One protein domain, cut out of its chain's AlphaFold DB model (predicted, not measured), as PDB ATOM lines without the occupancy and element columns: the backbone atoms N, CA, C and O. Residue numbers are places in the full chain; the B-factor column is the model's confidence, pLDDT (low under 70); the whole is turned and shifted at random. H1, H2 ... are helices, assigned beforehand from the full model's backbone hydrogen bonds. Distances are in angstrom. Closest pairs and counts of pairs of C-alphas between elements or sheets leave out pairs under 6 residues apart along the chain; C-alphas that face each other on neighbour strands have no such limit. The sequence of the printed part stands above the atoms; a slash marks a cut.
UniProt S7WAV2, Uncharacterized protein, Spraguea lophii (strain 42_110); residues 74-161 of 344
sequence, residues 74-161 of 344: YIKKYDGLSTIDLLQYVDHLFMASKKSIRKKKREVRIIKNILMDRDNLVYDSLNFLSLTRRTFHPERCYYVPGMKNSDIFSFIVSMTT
ATOM      1  N   TYR A  74     -23.110  -6.359  25.678       45.44
ATOM      2  CA  TYR A  74     -23.151  -6.895  27.038       45.44
ATOM      3  C   TYR A  74     -21.962  -7.806  27.351       45.44
ATOM      4  O   TYR A  74     -21.487  -7.753  28.478       45.44
ATOM      5  N   ILE A  75     -21.439  -8.569  26.386       50.69
ATOM      6  CA  ILE A  75     -20.199  -9.341  26.568       50.69
ATOM      7  C   ILE A  75     -19.071  -8.383  26.961       50.69
ATOM      8  O   ILE A  75     -18.483  -8.584  28.011       50.69
ATOM      9  N   LYS A  76     -18.907  -7.244  26.268       53.62
ATOM     10  CA  LYS A  76     -17.937  -6.196  26.659       53.62
ATOM     11  C   LYS A  76     -18.157  -5.588  28.053       53.62
ATOM     12  O   LYS A  76     -17.219  -5.065  28.634       53.62
ATOM     13  N   LYS A  77     -19.387  -5.606  28.587       66.88
ATOM     14  CA  LYS A  77     -19.690  -5.119  29.949       66.88
ATOM     15  C   LYS A  77     -19.222  -6.103  31.026       66.88
ATOM     16  O   LYS A  77     -18.936  -5.686  32.143       66.88
ATOM     17  N   TYR A  78     -19.230  -7.393  30.706       73.12
ATOM     18  CA  TYR A  78     -18.885  -8.484  31.617       73.12
ATOM     19  C   TYR A  78     -17.491  -9.063  31.339       73.12
ATOM     20  O   TYR A  78     -17.053  -9.975  32.038       73.12
ATOM     21  N   ASP A  79     -16.817  -8.528  30.324       68.62
ATOM     22  CA  ASP A  79     -15.468  -8.892  29.925       68.62
ATOM     23  C   ASP A  79     -14.475  -8.517  31.030       68.62
ATOM     24  O   ASP A  79     -14.592  -7.457  31.648       68.62
ATOM     25  N   GLY A  80     -13.542  -9.417  31.323       75.88
ATOM     26  CA  GLY A  80     -12.583  -9.261  32.422       75.88
ATOM     27  C   GLY A  80     -13.129  -9.466  33.846       75.88
ATOM     28  O   GLY A  80     -12.343  -9.417  34.787       75.88
ATOM     29  N   LEU A  81     -14.430  -9.728  34.046       84.75
ATOM     30  CA  LEU A  81     -14.961 -10.049  35.381       84.75
ATOM     31  C   LEU A  81     -14.691 -11.507  35.767       84.75
ATOM     32  O   LEU A  81     -14.899 -12.422  34.959       84.75
ATOM     33  N   SER A  82     -14.315 -11.746  37.026       89.56
ATOM     34  CA  SER A  82     -14.152 -13.105  37.549       89.56
ATOM     35  C   SER A  82     -15.502 -13.821  37.688       89.56
ATOM     36  O   SER A  82     -16.574 -13.210  37.639       89.56
ATOM     37  N   THR A  83     -15.477 -15.148  37.830       91.12
ATOM     38  CA  THR A  83     -16.712 -15.933  38.001       91.12
ATOM     39  C   THR A  83     -17.414 -15.538  39.297       91.12
ATOM     40  O   THR A  83     -18.636 -15.394  39.319       91.12
ATOM     41  N   ILE A  84     -16.638 -15.266  40.348       87.19
ATOM     42  CA  ILE A  84     -17.136 -14.796  41.641       87.19
ATOM     43  C   ILE A  84     -17.835 -13.438  41.496       87.19
ATOM     44  O   ILE A  84     -18.951 -13.289  41.993       87.19
ATOM     45  N   ASP A  85     -17.256 -12.481  40.764       85.94
ATOM     46  CA  ASP A  85     -17.867 -11.155  40.552       85.94
ATOM     47  C   ASP A  85     -19.208 -11.261  39.816       85.94
ATOM     48  O   ASP A  85     -20.194 -10.597  40.156       85.94
ATOM     49  N   LEU A  86     -19.274 -12.136  38.809       90.62
ATOM     50  CA  LEU A  86     -20.503 -12.394  38.064       90.62
ATOM     51  C   LEU A  86     -21.581 -13.025  38.952       90.62
ATOM     52  O   LEU A  86     -22.743 -12.610  38.886       90.62
ATOM     53  N   LEU A  87     -21.211 -13.980  39.808       91.25
ATOM     54  CA  LEU A  87     -22.127 -14.594  40.773       91.25
ATOM     55  C   LEU A  87     -22.614 -13.580  41.817       91.25
ATOM     56  O   LEU A  87     -23.818 -13.513  42.069       91.25
ATOM     57  N   GLN A  88     -21.731 -12.728  42.344       87.75
ATOM     58  CA  GLN A  88     -22.095 -11.627  43.246       87.75
ATOM     59  C   GLN A  88     -23.086 -10.660  42.591       87.75
ATOM     60  O   GLN A  88     -24.082 -10.258  43.201       87.75
ATOM     61  N   TYR A  89     -22.862 -10.304  41.325       88.12
ATOM     62  CA  TYR A  89     -23.769  -9.418  40.606       88.12
ATOM     63  C   TYR A  89     -25.142 -10.064  40.368       88.12
ATOM     64  O   TYR A  89     -26.169  -9.405  40.556       88.12
ATOM     65  N   VAL A  90     -25.191 -11.346  39.987       89.06
ATOM     66  CA  VAL A  90     -26.455 -12.094  39.848       89.06
ATOM     67  C   VAL A  90     -27.195 -12.166  41.179       89.06
ATOM     68  O   VAL A  90     -28.400 -11.923  41.234       89.06
ATOM     69  N   ASP A  91     -26.475 -12.433  42.259       86.06
ATOM     70  CA  ASP A  91     -27.037 -12.482  43.598       86.06
ATOM     71  C   ASP A  91     -27.656 -11.129  44.012       86.06
ATOM     72  O   ASP A  91     -28.806 -11.060  44.459       86.06
ATOM     73  N   HIS A  92     -26.967 -10.022  43.728       84.75
ATOM     74  CA  HIS A  92     -27.516  -8.676  43.905       84.75
ATOM     75  C   HIS A  92     -28.739  -8.411  43.002       84.75
ATOM     76  O   HIS A  92     -29.679  -7.720  43.403       84.75
ATOM     77  N   LEU A  93     -28.779  -8.949  41.775       83.94
ATOM     78  CA  LEU A  93     -29.951  -8.820  40.896       83.94
ATOM     79  C   LEU A  93     -31.192  -9.499  41.474       83.94
ATOM     80  O   LEU A  93     -32.288  -8.939  41.340       83.94
ATOM     81  N   PHE A  94     -31.044 -10.667  42.100       83.00
ATOM     82  CA  PHE A  94     -32.161 -11.325  42.772       83.00
ATOM     83  C   PHE A  94     -32.698 -10.446  43.907       83.00
ATOM     84  O   PHE A  94     -33.899 -10.174  43.928       83.00
ATOM     85  N   MET A  95     -31.810  -9.855  44.711       76.25
ATOM     86  CA  MET A  95     -32.175  -9.008  45.857       76.25
ATOM     87  C   MET A  95     -32.730  -7.623  45.496       76.25
ATOM     88  O   MET A  95     -33.548  -7.065  46.225       76.25
ATOM     89  N   ALA A  96     -32.329  -7.041  44.366       76.62
ATOM     90  CA  ALA A  96     -32.717  -5.676  44.016       76.62
ATOM     91  C   ALA A  96     -34.218  -5.559  43.679       76.62
ATOM     92  O   ALA A  96     -34.625  -5.824  42.546       76.62
ATOM     93  N   SER A  97     -35.054  -5.104  44.615       64.31
ATOM     94  CA  SER A  97     -36.511  -4.948  44.422       64.31
ATOM     95  C   SER A  97     -36.888  -3.956  43.309       64.31
ATOM     96  O   SER A  97     -37.878  -4.148  42.611       64.31
ATOM     97  N   LYS A  98     -36.056  -2.933  43.070       72.56
ATOM     98  CA  LYS A  98     -36.343  -1.822  42.141       72.56
ATOM     99  C   LYS A  98     -36.161  -2.143  40.646       72.56
ATOM    100  O   LYS A  98     -36.520  -1.327  39.801       72.56
ATOM    101  N   LYS A  99     -35.567  -3.284  40.270       73.50
ATOM    102  CA  LYS A  99     -35.340  -3.630  38.848       73.50
ATOM    103  C   LYS A  99     -36.521  -4.414  38.278       73.50
ATOM    104  O   LYS A  99     -36.928  -5.418  38.855       73.50
ATOM    105  N   SER A 100     -36.993  -4.030  37.087       83.81
ATOM    106  CA  SER A 100     -38.061  -4.765  36.398       83.81
ATOM    107  C   SER A 100     -37.677  -6.229  36.147       83.81
ATOM    108  O   SER A 100     -36.548  -6.539  35.746       83.81
ATOM    109  N   ILE A 101     -38.639  -7.138  36.331       80.62
ATOM    110  CA  ILE A 101     -38.450  -8.590  36.156       80.62
ATOM    111  C   ILE A 101     -37.894  -8.907  34.761       80.62
ATOM    112  O   ILE A 101     -36.992  -9.730  34.612       80.62
ATOM    113  N   ARG A 102     -38.372  -8.203  33.725       81.44
ATOM    114  CA  ARG A 102     -37.891  -8.361  32.343       81.44
ATOM    115  C   ARG A 102     -36.396  -8.054  32.209       81.44
ATOM    116  O   ARG A 102     -35.692  -8.781  31.510       81.44
ATOM    117  N   LYS A 103     -35.900  -7.013  32.892       81.94
ATOM    118  CA  LYS A 103     -34.474  -6.657  32.898       81.94
ATOM    119  C   LYS A 103     -33.655  -7.685  33.678       81.94
ATOM    120  O   LYS A 103     -32.646  -8.142  33.152       81.94
ATOM    121  N   LYS A 104     -34.118  -8.114  34.860       84.75
ATOM    122  CA  LYS A 104     -33.457  -9.172  35.651       84.75
ATOM    123  C   LYS A 104     -33.294 -10.462  34.845       84.75
ATOM    124  O   LYS A 104     -32.182 -10.949  34.698       84.75
ATOM    125  N   LYS A 105     -34.380 -10.960  34.240       84.81
ATOM    126  CA  LYS A 105     -34.367 -12.162  33.384       84.81
ATOM    127  C   LYS A 105     -33.338 -12.080  32.262       84.81
ATOM    128  O   LYS A 105     -32.660 -13.062  31.979       84.81
ATOM    129  N   ARG A 106     -33.253 -10.921  31.604       83.19
ATOM    130  CA  ARG A 106     -32.315 -10.702  30.500       83.19
ATOM    131  C   ARG A 106     -30.866 -10.752  30.983       83.19
ATOM    132  O   ARG A 106     -30.076 -11.460  30.377       83.19
ATOM    133  N   GLU A 107     -30.545 -10.041  32.061       84.31
ATOM    134  CA  GLU A 107     -29.183  -9.989  32.613       84.31
ATOM    135  C   GLU A 107     -28.733 -11.365  33.126       84.31
ATOM    136  O   GLU A 107     -27.661 -11.833  32.763       84.31
ATOM    137  N   VAL A 108     -29.595 -12.063  33.875       88.00
ATOM    138  CA  VAL A 108     -29.328 -13.422  34.378       88.00
ATOM    139  C   VAL A 108     -29.067 -14.401  33.231       88.00
ATOM    140  O   VAL A 108     -28.168 -15.228  33.325       88.00
ATOM    141  N   ARG A 109     -29.812 -14.300  32.120       87.00
ATOM    142  CA  ARG A 109     -29.599 -15.155  30.940       87.00
ATOM    143  C   ARG A 109     -28.254 -14.892  30.263       87.00
ATOM    144  O   ARG A 109     -27.602 -15.841  29.853       87.00
ATOM    145  N   ILE A 110     -27.857 -13.628  30.129       85.31
ATOM    146  CA  ILE A 110     -26.571 -13.273  29.512       85.31
ATOM    147  C   ILE A 110     -25.421 -13.819  30.359       85.31
ATOM    148  O   ILE A 110     -24.549 -14.498  29.833       85.31
ATOM    149  N   ILE A 111     -25.463 -13.574  31.671       89.19
ATOM    150  CA  ILE A 111     -24.414 -14.025  32.591       89.19
ATOM    151  C   ILE A 111     -24.353 -15.548  32.642       89.19
ATOM    152  O   ILE A 111     -23.263 -16.103  32.636       89.19
ATOM    153  N   LYS A 112     -25.507 -16.226  32.616       90.62
ATOM    154  CA  LYS A 112     -25.562 -17.687  32.534       90.62
ATOM    155  C   LYS A 112     -24.737 -18.225  31.368       90.62
ATOM    156  O   LYS A 112     -23.943 -19.132  31.570       90.62
ATOM    157  N   ASN A 113     -24.929 -17.667  30.174       86.88
ATOM    158  CA  ASN A 113     -24.213 -18.127  28.989       86.88
ATOM    159  C   ASN A 113     -22.701 -17.897  29.130       86.88
ATOM    160  O   ASN A 113     -21.941 -18.807  28.856       86.88
ATOM    161  N   ILE A 114     -22.283 -16.733  29.643       86.50
ATOM    162  CA  ILE A 114     -20.859 -16.431  29.880       86.50
ATOM    163  C   ILE A 114     -20.238 -17.410  30.885       86.50
ATOM    164  O   ILE A 114     -19.103 -17.835  30.718       86.50
ATOM    165  N   LEU A 115     -20.966 -17.736  31.953       91.19
ATOM    166  CA  LEU A 115     -20.482 -18.614  33.015       91.19
ATOM    167  C   LEU A 115     -20.390 -20.079  32.584       91.19
ATOM    168  O   LEU A 115     -19.511 -20.785  33.065       91.19
ATOM    169  N   MET A 116     -21.283 -20.534  31.702       88.75
ATOM    170  CA  MET A 116     -21.282 -21.914  31.209       88.75
ATOM    171  C   MET A 116     -20.036 -22.268  30.393       88.75
ATOM    172  O   MET A 116     -19.662 -23.436  30.374       88.75
ATOM    173  N   ASP A 117     -19.386 -21.275  29.787       86.62
ATOM    174  CA  ASP A 117     -18.175 -21.463  28.984       86.62
ATOM    175  C   ASP A 117     -16.886 -21.441  29.834       86.62
ATOM    176  O   ASP A 117     -15.786 -21.477  29.288       86.62
ATOM    177  N   ARG A 118     -16.988 -21.340  31.170       85.81
ATOM    178  CA  ARG A 118     -15.825 -21.248  32.069       85.81
ATOM    179  C   ARG A 118     -15.497 -22.579  32.731       85.81
ATOM    180  O   ARG A 118     -16.308 -23.121  33.483       85.81
ATOM    181  N   ASP A 119     -14.252 -23.021  32.576       86.69
ATOM    182  CA  ASP A 119     -13.749 -24.265  33.177       86.69
ATOM    183  C   ASP A 119     -13.796 -24.243  34.713       86.69
ATOM    184  O   ASP A 119     -14.094 -25.245  35.365       86.69
ATOM    185  N   ASN A 120     -13.577 -23.069  35.310       88.56
ATOM    186  CA  ASN A 120     -13.532 -22.891  36.759       88.56
ATOM    187  C   ASN A 120     -14.914 -22.706  37.420       88.56
ATOM    188  O   ASN A 120     -14.991 -22.502  38.634       88.56
ATOM    189  N   LEU A 121     -16.010 -22.801  36.652       90.75
ATOM    190  CA  LEU A 121     -17.371 -22.487  37.102       90.75
ATOM    191  C   LEU A 121     -17.745 -23.177  38.416       90.75
ATOM    192  O   LEU A 121     -18.302 -22.545  39.313       90.75
ATOM    193  N   VAL A 122     -17.484 -24.483  38.525       89.00
ATOM    194  CA  VAL A 122     -17.929 -25.276  39.680       89.00
ATOM    195  C   VAL A 122     -17.133 -24.916  40.932       89.00
ATOM    196  O   VAL A 122     -17.734 -24.706  41.985       89.00
ATOM    197  N   TYR A 123     -15.811 -24.794  40.814       87.69
ATOM    198  CA  TYR A 123     -14.941 -24.454  41.938       87.69
ATOM    199  C   TYR A 123     -15.230 -23.041  42.460       87.69
ATOM    200  O   TYR A 123     -15.482 -22.857  43.651       87.69
ATOM    201  N   ASP A 124     -15.328 -22.058  41.562       90.44
ATOM    202  CA  ASP A 124     -15.636 -20.677  41.942       90.44
ATOM    203  C   ASP A 124     -17.060 -20.530  42.489       90.44
ATOM    204  O   ASP A 124     -17.300 -19.705  43.370       90.44
ATOM    205  N   SER A 125     -18.005 -21.360  42.031       92.31
ATOM    206  CA  SER A 125     -19.347 -21.421  42.619       92.31
ATOM    207  C   SER A 125     -19.307 -21.912  44.065       92.31
ATOM    208  O   SER A 125     -19.961 -21.322  44.923       92.31
ATOM    209  N   LEU A 126     -18.535 -22.964  44.359       90.38
ATOM    210  CA  LEU A 126     -18.346 -23.456  45.728       90.38
ATOM    211  C   LEU A 126     -17.664 -22.404  46.606       90.38
ATOM    212  O   LEU A 126     -18.122 -22.155  47.721       90.38
ATOM    213  N   ASN A 127     -16.631 -21.740  46.085       87.69
ATOM    214  CA  ASN A 127     -15.946 -20.661  46.787       87.69
ATOM    215  C   ASN A 127     -16.913 -19.509  47.108       87.69
ATOM    216  O   ASN A 127     -17.069 -19.120  48.266       87.69
ATOM    217  N   PHE A 128     -17.668 -19.037  46.116       89.44
ATOM    218  CA  PHE A 128     -18.686 -18.006  46.305       89.44
ATOM    219  C   PHE A 128     -19.738 -18.404  47.356       89.44
ATOM    220  O   PHE A 128     -20.075 -17.608  48.239       89.44
ATOM    221  N   LEU A 129     -20.246 -19.641  47.304       88.56
ATOM    222  CA  LEU A 129     -21.206 -20.150  48.288       88.56
ATOM    223  C   LEU A 129     -20.599 -20.217  49.698       88.56
ATOM    224  O   LEU A 129     -21.297 -19.930  50.666       88.56
ATOM    225  N   SER A 130     -19.305 -20.526  49.816       84.75
ATOM    226  CA  SER A 130     -18.584 -20.554  51.093       84.75
ATOM    227  C   SER A 130     -18.462 -19.164  51.731       84.75
ATOM    228  O   SER A 130     -18.616 -19.021  52.944       84.75
ATOM    229  N   LEU A 131     -18.269 -18.134  50.900       81.44
ATOM    230  CA  LEU A 131     -18.172 -16.729  51.311       81.44
ATOM    231  C   LEU A 131     -19.541 -16.127  51.647       81.44
ATOM    232  O   LEU A 131     -19.651 -15.130  52.369       81.44
ATOM    233  N   THR A 132     -20.610 -16.723  51.122       76.44
ATOM    234  CA  THR A 132     -21.965 -16.213  51.285       76.44
ATOM    235  C   THR A 132     -22.466 -16.488  52.703       76.44
ATOM    236  O   THR A 132     -22.836 -17.600  53.064       76.44
ATOM    237  N   ARG A 133     -22.582 -15.434  53.520       68.69
ATOM    238  CA  ARG A 133     -23.116 -15.543  54.893       68.69
ATOM    239  C   ARG A 133     -24.622 -15.813  54.966       68.69
ATOM    240  O   ARG A 133     -25.135 -16.052  56.059       68.69
ATOM    241  N   ARG A 134     -25.337 -15.796  53.839       67.31
ATOM    242  CA  ARG A 134     -26.801 -15.897  53.805       67.31
ATOM    243  C   ARG A 134     -27.309 -17.269  54.234       67.31
ATOM    244  O   ARG A 134     -26.721 -18.304  53.918       67.31
ATOM    245  N   THR A 135     -28.438 -17.255  54.927       65.50
ATOM    246  CA  THR A 135     -29.290 -18.422  55.133       65.50
ATOM    247  C   THR A 135     -30.155 -18.598  53.897       65.50
ATOM    248  O   THR A 135     -30.834 -17.659  53.493       65.50
ATOM    249  N   PHE A 136     -30.111 -19.777  53.282       67.31
ATOM    250  CA  PHE A 136     -31.002 -20.132  52.184       67.31
ATOM    251  C   PHE A 136     -32.208 -20.854  52.782       67.31
ATOM    252  O   PHE A 136     -32.109 -21.972  53.272       67.31
ATOM    253  N   HIS A 137     -33.349 -20.184  52.786       58.59
ATOM    254  CA  HIS A 137     -34.643 -20.782  53.087       58.59
ATOM    255  C   HIS A 137     -35.123 -21.765  51.991       58.59
ATOM    256  O   HIS A 137     -34.689 -21.687  50.833       58.59
ATOM    257  N   PRO A 138     -36.034 -22.695  52.327       59.00
ATOM    258  CA  PRO A 138     -36.683 -23.568  51.348       59.00
ATOM    259  C   PRO A 138     -37.398 -22.771  50.240       59.00
ATOM    260  O   PRO A 138     -37.787 -21.617  50.430       59.00
ATOM    261  N   GLU A 139     -37.558 -23.389  49.063       54.41
ATOM    262  CA  GLU A 139     -37.913 -22.753  47.774       54.41
ATOM    263  C   GLU A 139     -39.085 -21.758  47.818       54.41
ATOM    264  O   GLU A 139     -39.079 -20.762  47.094       54.41
ATOM    265  N   ARG A 140     -40.062 -21.975  48.706       48.53
ATOM    266  CA  ARG A 140     -41.255 -21.124  48.836       48.53
ATOM    267  C   ARG A 140     -40.943 -19.686  49.268       48.53
ATOM    268  O   ARG A 140     -41.689 -18.785  48.905       48.53
ATOM    269  N   CYS A 141     -39.844 -19.450  49.987       49.66
ATOM    270  CA  CYS A 141     -39.495 -18.121  50.503       49.66
ATOM    271  C   CYS A 141     -38.767 -17.229  49.488       49.66
ATOM    272  O   CYS A 141     -38.694 -16.020  49.693       49.66
ATOM    273  N   TYR A 142     -38.236 -17.797  48.400       54.66
ATOM    274  CA  TYR A 142     -37.509 -17.027  47.385       54.66
ATOM    275  C   TYR A 142     -38.273 -16.840  46.093       54.66
ATOM    276  O   TYR A 142     -37.732 -16.201  45.206       54.66
ATOM    277  N   TYR A 143     -39.488 -17.370  45.947       61.19
ATOM    278  CA  TYR A 143     -40.214 -17.301  44.684       61.19
ATOM    279  C   TYR A 143     -40.350 -15.854  44.179       61.19
ATOM    280  O   TYR A 143     -41.029 -15.022  44.777       61.19
ATOM    281  N   VAL A 144     -39.712 -15.563  43.041       66.00
ATOM    282  CA  VAL A 144     -39.884 -14.300  42.315       66.00
ATOM    283  C   VAL A 144     -40.809 -14.577  41.131       66.00
ATOM    284  O   VAL A 144     -40.381 -15.259  40.190       66.00
ATOM    285  N   PRO A 145     -42.048 -14.042  41.126       64.38
ATOM    286  CA  PRO A 145     -43.017 -14.306  40.073       64.38
ATOM    287  C   PRO A 145     -42.439 -14.125  38.668       64.38
ATOM    288  O   PRO A 145     -41.830 -13.111  38.313       64.38
ATOM    289  N   GLY A 146     -42.615 -15.163  37.855       69.44
ATOM    290  CA  GLY A 146     -42.154 -15.214  36.477       69.44
ATOM    291  C   GLY A 146     -40.678 -15.571  36.282       69.44
ATOM    292  O   GLY A 146     -40.312 -15.811  35.135       69.44
ATOM    293  N   MET A 147     -39.814 -15.618  37.299       73.25
ATOM    294  CA  MET A 147     -38.422 -16.061  37.130       73.25
ATOM    295  C   MET A 147     -38.280 -17.576  37.338       73.25
ATOM    296  O   MET A 147     -38.876 -18.129  38.250       73.25
ATOM    297  N   LYS A 148     -37.474 -18.241  36.491       72.81
ATOM    298  CA  LYS A 148     -37.193 -19.687  36.616       72.81
ATOM    299  C   LYS A 148     -36.317 -19.995  37.833       72.81
ATOM    300  O   LYS A 148     -36.553 -20.972  38.523       72.81
ATOM    301  N   ASN A 149     -35.325 -19.141  38.070       79.75
ATOM    302  CA  ASN A 149     -34.454 -19.194  39.235       79.75
ATOM    303  C   ASN A 149     -34.680 -17.914  40.021       79.75
ATOM    304  O   ASN A 149     -34.775 -16.837  39.422       79.75
ATOM    305  N   SER A 150     -34.745 -18.035  41.335       75.00
ATOM    306  CA  SER A 150     -35.121 -16.927  42.201       75.00
ATOM    307  C   SER A 150     -34.091 -16.616  43.288       75.00
ATOM    308  O   SER A 150     -34.203 -15.611  43.981       75.00
ATOM    309  N   ASP A 151     -33.046 -17.433  43.368       83.75
ATOM    310  CA  ASP A 151     -31.883 -17.256  44.223       83.75
ATOM    311  C   ASP A 151     -30.617 -17.772  43.522       83.75
ATOM    312  O   ASP A 151     -30.673 -18.452  42.487       83.75
ATOM    313  N   ILE A 152     -29.464 -17.422  44.093       87.50
ATOM    314  CA  ILE A 152     -28.160 -17.728  43.508       87.50
ATOM    315  C   ILE A 152     -27.828 -19.226  43.521       87.50
ATOM    316  O   ILE A 152     -27.196 -19.703  42.582       87.50
ATOM    317  N   PHE A 153     -28.309 -19.995  44.504       88.25
ATOM    318  CA  PHE A 153     -28.076 -21.439  44.549       88.25
ATOM    319  C   PHE A 153     -28.815 -22.136  43.404       88.25
ATOM    320  O   PHE A 153     -28.202 -22.858  42.620       88.25
ATOM    321  N   SER A 154     -30.107 -21.843  43.224       87.00
ATOM    322  CA  SER A 154     -30.893 -22.362  42.095       87.00
ATOM    323  C   SER A 154     -30.329 -21.909  40.747       87.00
ATOM    324  O   SER A 154     -30.373 -22.645  39.760       87.00
ATOM    325  N   PHE A 155     -29.757 -20.703  40.684       90.56
ATOM    326  CA  PHE A 155     -29.051 -20.236  39.495       90.56
ATOM    327  C   PHE A 155     -27.813 -21.080  39.174       90.56
ATOM    328  O   PHE A 155     -27.713 -21.556  38.040       90.56
ATOM    329  N   ILE A 156     -26.939 -21.316  40.159       91.94
ATOM    330  CA  ILE A 156     -25.751 -22.176  40.039       91.94
ATOM    331  C   ILE A 156     -26.162 -23.581  39.604       91.94
ATOM    332  O   ILE A 156     -25.696 -24.061  38.574       91.94
ATOM    333  N   VAL A 157     -27.111 -24.200  40.311       89.88
ATOM    334  CA  VAL A 157     -27.628 -25.538  39.982       89.88
ATOM    335  C   VAL A 157     -28.221 -25.591  38.575       89.88
ATOM    336  O   VAL A 157     -28.162 -26.627  37.938       89.88
ATOM    337  N   SER A 158     -28.734 -24.486  38.026       89.88
ATOM    338  CA  SER A 158     -29.219 -24.474  36.641       89.88
ATOM    339  C   SER A 158     -28.114 -24.505  35.574       89.88
ATOM    340  O   SER A 158     -28.435 -24.683  34.396       89.88
ATOM    341  N   MET A 159     -26.859 -24.238  35.946       92.19
ATOM    342  CA  MET A 159     -25.671 -24.283  35.074       92.19
ATOM    343  C   MET A 159     -24.850 -25.561  35.267       92.19
ATOM    344  O   MET A 159     -24.069 -25.922  34.395       92.19
ATOM    345  N   THR A 160     -25.023 -26.238  36.402       87.50
ATOM    346  CA  THR A 160     -24.369 -27.509  36.729       87.50
ATOM    347  C   THR A 160     -25.423 -28.573  37.055       87.50
ATOM    348  O   THR A 160     -26.578 -28.459  36.659       87.50
ATOM    349  N   THR A 161     -25.047 -29.632  37.763       85.56
ATOM    350  CA  THR A 161     -25.988 -30.547  38.413       85.56
ATOM    351  C   THR A 161     -25.730 -30.557  39.914       85.56
ATOM    352  O   THR A 161     -24.598 -30.350  40.357       85.56
TER     353      THR A 161
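AT A GLANCE: This is residues 74 to 161 of the 344 residues of an uncharacterized protein of Spraguea lophii (strain 42_110) (UniProt S7WAV2). H2 and H3 make a helical hairpin, and H2, in the middle of the domain, has H4 crossing its first half at a steep angle and the short H5 packed on it as well. The five-residue H1 sits by residues 110 to 114 of H3, and a long loop, residues 132 to 151, runs from H4 round to H5. The printed part has 88 residues with five named helices, H1 to H5 in order along the chain, and no named strand; the class is all helix. The whole is compact, with a radius of gyration of the C-alphas of 12.5 A, and its rounded outline spans 32 by 27 by 21 A.

HOW THE PARTS SIT: H1, residues 74 to 78, and H3, residues 101 to 116, only just touch, with 3 pairs of C-alphas within 8 A; the closest C-alphas are those of Tyr 74 and Ile 110, 7.6 A apart, and H3 touches H1 with residues 110 to 114 alone. H2, residues 83 to 95, is the hub, touching three other helices. It forms a hairpin with H3, opposite ways at a shallow tilt of 18 degrees; their closest C-alphas are those of Leu 93 and Lys 104, 6.3 A apart. H2 touches H4, residues 121 to 131, with residues 83 to 88 alone; they run the same way at a steep tilt of 59 degrees, and their closest C-alphas, of Ile 84 and Phe 128, are 5.9 A apart. H2 also touches H5, residues 152 to 157, opposite ways at a steep tilt of 57 degrees, with Asp 91 and Ile 152 closest at 5.4 A between C-alphas. H4 and H5 are close but not clearly touching; their closest C-alphas, of Ser 125 and Ile 156, are 6.9 A apart. H3 and H5 are near each other, with 6 pairs of C-alphas within 10 A. H1 is apart from H4 and from H5. In H1, H2, H3, H4 and H5 every O i to N i+4 pair is within hydrogen-bond range.

IN THESE COORDINATES: H1 begins at C-alpha 74, (-23.151, -6.895, 27.038). From first to last C-alpha, H2 measures 18.7 A, H3, the longest helix with 16 residues, 22.3 A, and H4 15.4 A. H3 begins at C-alpha 101, (-38.450, -8.590, 36.156). H5 ends at C-alpha 157, (-27.628, -25.538, 39.982).

THE WHOLE: The two C-alphas farthest apart are those of Lys 76 and Pro 138, 35.5 A. The printed part has no cut. The links H1 to H2, H2 to H3 and H3 to H4 are tight; H4 to H5 is a long link of 20 residues. The mean pLDDT of the printed part is 79.6, and residues 74 to 77, 79, 97 and 133 to 146 are under 70.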